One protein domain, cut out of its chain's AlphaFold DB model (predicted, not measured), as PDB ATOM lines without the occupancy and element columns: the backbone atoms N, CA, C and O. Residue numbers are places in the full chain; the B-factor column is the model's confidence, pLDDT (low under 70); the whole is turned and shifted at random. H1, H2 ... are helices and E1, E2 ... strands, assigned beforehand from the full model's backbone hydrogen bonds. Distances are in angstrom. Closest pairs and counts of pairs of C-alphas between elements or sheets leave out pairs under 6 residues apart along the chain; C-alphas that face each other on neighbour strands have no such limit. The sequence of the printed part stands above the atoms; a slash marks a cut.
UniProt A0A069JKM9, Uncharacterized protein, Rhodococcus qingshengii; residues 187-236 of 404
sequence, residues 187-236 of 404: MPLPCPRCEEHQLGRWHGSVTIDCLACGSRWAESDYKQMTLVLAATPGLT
ATOM      1  N   MET A 187      21.779   2.933  16.873       87.44
ATOM      2  CA  MET A 187      21.623   3.682  18.115       87.44
ATOM      3  C   MET A 187      22.883   3.520  18.980       87.44
ATOM      4  O   MET A 187      23.480   2.441  18.995       87.44
ATOM      5  N   PRO A 188      23.303   4.571  19.706       80.75
ATOM      6  CA  PRO A 188      24.543   4.547  20.480       80.75
ATOM      7  C   PRO A 188      24.477   3.610  21.691       80.75
ATOM      8  O   PRO A 188      25.514   3.132  22.150       80.75
ATOM      9  N   LEU A 189      23.276   3.342  22.212       83.31
ATOM     10  CA  LEU A 189      23.069   2.457  23.351       83.31
ATOM     11  C   LEU A 189      22.611   1.072  22.887       83.31
ATOM     12  O   LEU A 189      21.919   0.950  21.869       83.31
ATOM     13  N   PRO A 190      22.986   0.018  23.632       82.75
ATOM     14  CA  PRO A 190      22.455  -1.305  23.385       82.75
ATOM     15  C   PRO A 190      20.935  -1.320  23.570       82.75
ATOM     16  O   PRO A 190      20.347  -0.498  24.273       82.75
ATOM     17  N   CYS A 191      20.286  -2.284  22.930       82.50
ATOM     18  CA  CYS A 191      18.855  -2.496  23.056       82.50
ATOM     19  C   CYS A 191      18.444  -2.658  24.533       82.50
ATOM     20  O   CYS A 191      18.907  -3.600  25.168       82.50
ATOM     21  N   PRO A 192      17.516  -1.853  25.074       81.62
ATOM     22  CA  PRO A 192      17.162  -1.918  26.495       81.62
ATOM     23  C   PRO A 192      16.455  -3.222  26.894       81.62
ATOM     24  O   PRO A 192      16.395  -3.555  28.069       81.62
ATOM     25  N   ARG A 193      15.923  -3.982  25.925       77.12
ATOM     26  CA  ARG A 193      15.294  -5.286  26.184       77.12
ATOM     27  C   ARG A 193      16.273  -6.457  26.141       77.12
ATOM     28  O   ARG A 193      16.050  -7.451  26.816       77.12
ATOM     29  N   CYS A 194      17.292  -6.399  25.281       73.56
ATOM     30  CA  CYS A 194      18.144  -7.564  24.996       73.56
ATOM     31  C   CYS A 194      19.650  -7.285  25.008       73.56
ATOM     32  O   CYS A 194      20.416  -8.172  24.651       73.56
ATOM     33  N   GLU A 195      20.043  -6.059  25.349       80.38
ATOM     34  CA  GLU A 195      21.414  -5.569  25.543       80.38
ATOM     35  C   GLU A 195      22.345  -5.646  24.319       80.38
ATOM     36  O   GLU A 195      23.531  -5.353  24.413       80.38
ATOM     37  N   GLU A 196      21.817  -5.951  23.132       74.38
ATOM     38  CA  GLU A 196      22.619  -5.999  21.907       74.38
ATOM     39  C   GLU A 196      22.744  -4.663  21.187       74.38
ATOM     40  O   GLU A 196      21.791  -3.884  21.082       74.38
ATOM     41  N   HIS A 197      23.872  -4.496  20.501       80.62
ATOM     42  CA  HIS A 197      24.185  -3.347  19.643       80.62
ATOM     43  C   HIS A 197      23.551  -3.434  18.239       80.62
ATOM     44  O   HIS A 197      24.063  -2.886  17.265       80.62
ATOM     45  N   GLN A 198      22.419  -4.135  18.128       78.38
ATOM     46  CA  GLN A 198      21.623  -4.266  16.898       78.38
ATOM     47  C   GLN A 198      20.387  -3.349  16.902       78.38
ATOM     48  O   GLN A 198      19.494  -3.483  16.053       78.38
ATOM     49  N   LEU A 199      20.308  -2.440  17.875       88.19
ATOM     50  CA  LEU A 199      19.313  -1.380  17.920       88.19
ATOM     51  C   LEU A 199      19.635  -0.316  16.864       88.19
ATOM     52  O   LEU A 199      20.781   0.111  16.727       88.19
ATOM     53  N   GLY A 200      18.634   0.103  16.103       91.06
ATOM     54  CA  GLY A 200      18.834   1.086  15.051       91.06
ATOM     55  C   GLY A 200      17.535   1.667  14.528       91.06
ATOM     56  O   GLY A 200      16.449   1.172  14.819       91.06
ATOM     57  N   ARG A 201      17.676   2.720  13.737       89.81
ATOM     58  CA  ARG A 201      16.598   3.423  13.054       89.81
ATOM     59  C   ARG A 201      16.855   3.355  11.559       89.81
ATOM     60  O   ARG A 201      17.932   3.710  11.092       89.81
ATOM     61  N   TRP A 202      15.879   2.890  10.796       84.12
ATOM     62  CA  TRP A 202      15.951   2.965   9.338       84.12
ATOM     63  C   TRP A 202      15.804   4.426   8.897       84.12
ATOM     64  O   TRP A 202      14.949   5.128   9.437       84.12
ATOM     65  N   HIS A 203      16.595   4.905   7.932       80.69
ATOM     66  CA  HIS A 203      16.454   6.275   7.432       80.69
ATOM     67  C   HIS A 203      15.011   6.542   6.974       80.69
ATOM     68  O   HIS A 203      14.407   5.733   6.264       80.69
ATOM     69  N   GLY A 204      14.452   7.669   7.427       78.56
ATOM     70  CA  GLY A 204      13.058   8.058   7.181       78.56
ATOM     71  C   GLY A 204      12.010   7.326   8.032       78.56
ATOM     72  O   GLY A 204      10.822   7.590   7.877       78.56
ATOM     73  N   SER A 205      12.407   6.415   8.927       82.06
ATOM     74  CA  SER A 205      11.498   5.792   9.896       82.06
ATOM     75  C   SER A 205      11.498   6.561  11.217       82.06
ATOM     76  O   SER A 205      12.555   6.874  11.755       82.06
ATOM     77  N   VAL A 206      10.307   6.801  11.770       86.25
ATOM     78  CA  VAL A 206      10.101   7.342  13.130       86.25
ATOM     79  C   VAL A 206      10.175   6.268  14.224       86.25
ATOM     80  O   VAL A 206      10.116   6.577  15.414       86.25
ATOM     81  N   THR A 207      10.305   4.997  13.836       87.06
ATOM     82  CA  THR A 207      10.385   3.865  14.765       87.06
ATOM     83  C   THR A 207      11.809   3.337  14.857       87.06
ATOM     84  O   THR A 207      12.461   3.094  13.839       87.06
ATOM     85  N   ILE A 208      12.267   3.110  16.084       92.19
ATOM     86  CA  ILE A 208      13.540   2.457  16.384       92.19
ATOM     87  C   ILE A 208      13.239   0.985  16.632       92.19
ATOM     88  O   ILE A 208      12.388   0.648  17.454       92.19
ATOM     89  N   ASP A 209      13.937   0.095  15.938       87.94
ATOM     90  CA  ASP A 209      13.776  -1.343  16.100       87.94
ATOM     91  C   ASP A 209      15.087  -2.013  16.513       87.94
ATOM     92  O   ASP A 209      16.192  -1.509  16.314       87.94
ATOM     93  N   CYS A 210      14.988  -3.178  17.140       83.31
ATOM     94  CA  CYS A 210      16.138  -4.013  17.437       83.31
ATOM     95  C   CYS A 210      16.096  -5.257  16.556       83.31
ATOM     96  O   CYS A 210      15.250  -6.122  16.764       83.31
ATOM     97  N   LEU A 211      17.045  -5.416  15.626       77.12
ATOM     98  CA  LEU A 211      17.085  -6.620  14.776       77.12
ATOM     99  C   LEU A 211      17.407  -7.893  15.567       77.12
ATOM    100  O   LEU A 211      17.118  -8.989  15.094       77.12
ATOM    101  N   ALA A 212      17.985  -7.745  16.762       64.25
ATOM    102  CA  ALA A 212      18.374  -8.850  17.623       64.25
ATOM    103  C   ALA A 212      17.216  -9.454  18.436       64.25
ATOM    104  O   ALA A 212      17.263 -10.647  18.716       64.25
ATOM    105  N   CYS A 213      16.213  -8.671  18.841       68.19
ATOM    106  CA  CYS A 213      15.062  -9.177  19.614       68.19
ATOM    107  C   CYS A 213      13.699  -8.806  19.015       68.19
ATOM    108  O   CYS A 213      12.667  -9.082  19.619       68.19
ATOM    109  N   GLY A 214      13.678  -8.117  17.873       73.75
ATOM    110  CA  GLY A 214      12.461  -7.697  17.177       73.75
ATOM    111  C   GLY A 214      11.659  -6.590  17.864       73.75
ATOM    112  O   GLY A 214      10.610  -6.209  17.357       73.75
ATOM    113  N   SER A 215      12.119  -6.065  19.001       80.88
ATOM    114  CA  SER A 215      11.398  -5.010  19.720       80.88
ATOM    115  C   SER A 215      11.435  -3.694  18.963       80.88
ATOM    116  O   SER A 215      12.417  -3.402  18.277       80.88
ATOM    117  N   ARG A 216      10.351  -2.930  19.079       89.62
ATOM    118  CA  ARG A 216      10.133  -1.668  18.377       89.62
ATOM    119  C   ARG A 216       9.675  -0.621  19.379       89.62
ATOM    120  O   ARG A 216       8.878  -0.938  20.258       89.62
ATOM    121  N   TRP A 217      10.162   0.597  19.213       91.19
ATOM    122  CA  TRP A 217       9.830   1.754  20.033       91.19
ATOM    123  C   TRP A 217       9.566   2.951  19.129       91.19
ATOM    124  O   TRP A 217      10.215   3.092  18.085       91.19
ATOM    125  N   ALA A 218       8.653   3.831  19.534       91.62
ATOM    126  CA  ALA A 218       8.664   5.180  18.994       91.62
ATOM    127  C   ALA A 218       9.951   5.892  19.446       91.62
ATOM    128  O   ALA A 218      10.520   5.575  20.496       91.62
ATOM    129  N   GLU A 219      10.431   6.859  18.660       84.81
ATOM    130  CA  GLU A 219      11.622   7.633  19.029       84.81
ATOM    131  C   GLU A 219      11.464   8.323  20.401       84.81
ATOM    132  O   GLU A 219      12.420   8.372  21.176       84.81
ATOM    133  N   SER A 220      10.252   8.786  20.733       83.12
ATOM    134  CA  SER A 220       9.897   9.347  22.047       83.12
ATOM    135  C   SER A 220      10.099   8.351  23.189       83.12
ATOM    136  O   SER A 220      10.718   8.687  24.198       83.12
ATOM    137  N   ASP A 221       9.638   7.114  23.015       84.25
ATOM    138  CA  ASP A 221       9.654   6.086  24.061       84.25
ATOM    139  C   ASP A 221      11.084   5.624  24.335       84.25
ATOM    140  O   ASP A 221      11.495   5.442  25.482       84.25
ATOM    141  N   TYR A 222      11.883   5.492  23.274       84.50
ATOM    142  CA  TYR A 222      13.302   5.191  23.402       84.50
ATOM    143  C   TYR A 222      14.061   6.327  24.106       84.50
ATOM    144  O   TYR A 222      14.898   6.057  24.974       84.50
ATOM    145  N   LYS A 223      13.754   7.595  23.789       81.62
ATOM    146  CA  LYS A 223      14.319   8.755  24.500       81.62
ATOM    147  C   LYS A 223      13.957   8.715  25.985       81.62
ATOM    148  O   LYS A 223      14.846   8.830  26.820       81.62
ATOM    149  N   GLN A 224      12.698   8.453  26.330       78.44
ATOM    150  CA  GLN A 224      12.277   8.335  27.731       78.44
ATOM    151  C   GLN A 224      12.983   7.182  28.458       78.44
ATOM    152  O   GLN A 224      13.541   7.389  29.533       78.44
ATOM    153  N   MET A 225      13.044   5.986  27.866       78.00
ATOM    154  CA  MET A 225      13.731   4.836  28.475       78.00
ATOM    155  C   MET A 225      15.226   5.087  28.694       78.00
ATOM    156  O   MET A 225      15.783   4.678  29.714       78.00
ATOM    157  N   THR A 226      15.887   5.767  27.757       69.50
ATOM    158  CA  THR A 226      17.316   6.090  27.878       69.50
ATOM    159  C   THR A 226      17.583   7.210  28.884       69.50
ATOM    160  O   THR A 226      18.587   7.144  29.593       69.50
ATOM    161  N   LEU A 227      16.663   8.169  29.034       70.44
ATOM    162  CA  LEU A 227      16.704   9.181  30.097       70.44
ATOM    163  C   LEU A 227      16.522   8.561  31.492       70.44
ATOM    164  O   LEU A 227      17.275   8.893  32.404       70.44
ATOM    165  N   VAL A 228      15.596   7.610  31.662       59.72
ATOM    166  CA  VAL A 228      15.377   6.908  32.947       59.72
ATOM    167  C   VAL A 228      16.594   6.066  33.346       59.72
ATOM    168  O   VAL A 228      17.009   6.083  34.507       59.72
ATOM    169  N   LEU A 229      17.221   5.382  32.384       55.41
ATOM    170  CA  LEU A 229      18.460   4.630  32.619       55.41
ATOM    171  C   LEU A 229      19.640   5.539  33.003       55.41
ATOM    172  O   LEU A 229      20.521   5.101  33.737       55.41
ATOM    173  N   ALA A 230      19.649   6.797  32.550       55.34
ATOM    174  CA  ALA A 230      20.634   7.793  32.966       55.34
ATOM    175  C   ALA A 230      20.324   8.411  34.346       55.34
ATOM    176  O   ALA A 230      21.249   8.808  35.051       55.34
ATOM    177  N   ALA A 231      19.046   8.478  34.734       50.97
ATOM    178  CA  ALA A 231      18.582   9.120  35.965       50.97
ATOM    179  C   ALA A 231      18.533   8.196  37.198       50.97
ATOM    180  O   ALA A 231      18.399   8.694  38.313       50.97
ATOM    181  N   THR A 232      18.634   6.870  37.038       42.00
ATOM    182  CA  THR A 232      18.530   5.919  38.163       42.00
ATOM    183  C   THR A 232      19.867   5.805  38.920       42.00
ATOM    184  O   THR A 232      20.816   5.221  38.386       42.00
ATOM    185  N   PRO A 233      19.993   6.302  40.166       41.78
ATOM    186  CA  PRO A 233      21.233   6.209  40.932       41.78
ATOM    187  C   PRO A 233      21.390   4.781  41.479       41.78
ATOM    188  O   PRO A 233      20.547   4.322  42.243       41.78
ATOM    189  N   GLY A 234      22.462   4.071  41.107       49.53
ATOM    190  CA  GLY A 234      22.829   2.785  41.730       49.53
ATOM    191  C   GLY A 234      23.215   1.648  40.779       49.53
ATOM    192  O   GLY A 234      23.848   0.689  41.214       49.53
ATOM    193  N   LEU A 235      22.924   1.753  39.480       47.81
ATOM    194  CA  LEU A 235      23.455   0.830  38.472       47.81
ATOM    195  C   LEU A 235      24.810   1.355  37.992       47.81
ATOM    196  O   LEU A 235      24.876   2.296  37.207       47.81
ATOM    197  N   THR A 236      25.911   0.776  38.475       42.66
ATOM    198  CA  THR A 236      27.251   1.090  37.957       42.66
ATOM    199  C   THR A 236      27.333   0.706  36.477       42.66
ATOM    200  O   THR A 236      27.257  -0.486  36.169       42.66
TER     201      THR A 236
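AT A GLANCE: This is residues 187 to 236 of the 404 residues of an uncharacterized protein of Rhodococcus qingshengii (UniProt A0A069JKM9). A small antiparallel sheet of three strands makes one end of the model, and a single helix, H1, runs on from the last strand, stands up from the sheet and makes most of the long axis. A loop stretch without named elements, residues 187 to 198, comes before the sheet, and residues 230 to 236 stick out at the far end. The printed part has 50 residues, with E1, E2, E3 and H1 in this order along the chain; the sheet's order is E1, E2, E3. The class is mixed, helices and strands, with under half of the residues, 24, in named elements. The whole is compact, with a radius of gyration of the C-alphas of 11.1 A, yet elongated in outline, with spans of 35 by 20 by 15 A.

HOW THE PARTS SIT: After residues 187 to 198, E1, residues 199 to 202, and E2, residues 207 to 210, form a hairpin. They are antiparallel at 139 degrees between their directions, with N 200 and O 209 within hydrogen-bond range at 2.9 A and N 209 and O 200 at 3.0 A. E2 and E3, residues 216 to 218, form a second hairpin, antiparallel at 153 degrees. Across it N 217 and O 208 are 2.8 A apart, within hydrogen-bond range. E1, E2 and E3 make a meander, each strand the antiparallel neighbour of the one before. E1 and E3 are the edge strands and are apart. H1, residues 219 to 231, is on the sheet, in two layers, a helix on one face of a sheet. It lies over E3 at a height over the sheet of 11.3 A and stands up from the sheet, its line rising 74 degrees out of the local plane. The closest C-alphas of E2 and H1 are those of Thr 207 and Glu 219, 5.8 A apart. In H1 every O i to N i+4 pair is within hydrogen-bond range.

IN THESE COORDINATES: E1 begins at C-alpha 199, (19.313, -1.380, 17.920), and measures 10.2 A from first to last C-alpha. E2 measures 10.1 A and E3 7.0 A. H1 is 18.4 A long, from C-alpha 219 at (11.622, 7.633, 19.029) to C-alpha 231 at (18.582, 9.120, 35.965).

THE WHOLE: The two C-alphas farthest apart are those of Gly 204 and Gly 234, 36.3 A. The printed part has no cut, and the three links between the named elements are tight. Residues 230 to 236, of which 230 and 231 belong to H1, stand free. The mean pLDDT of the printed part is 75.8; residues 212 to 213, 226 and 228 to 236 are under 70.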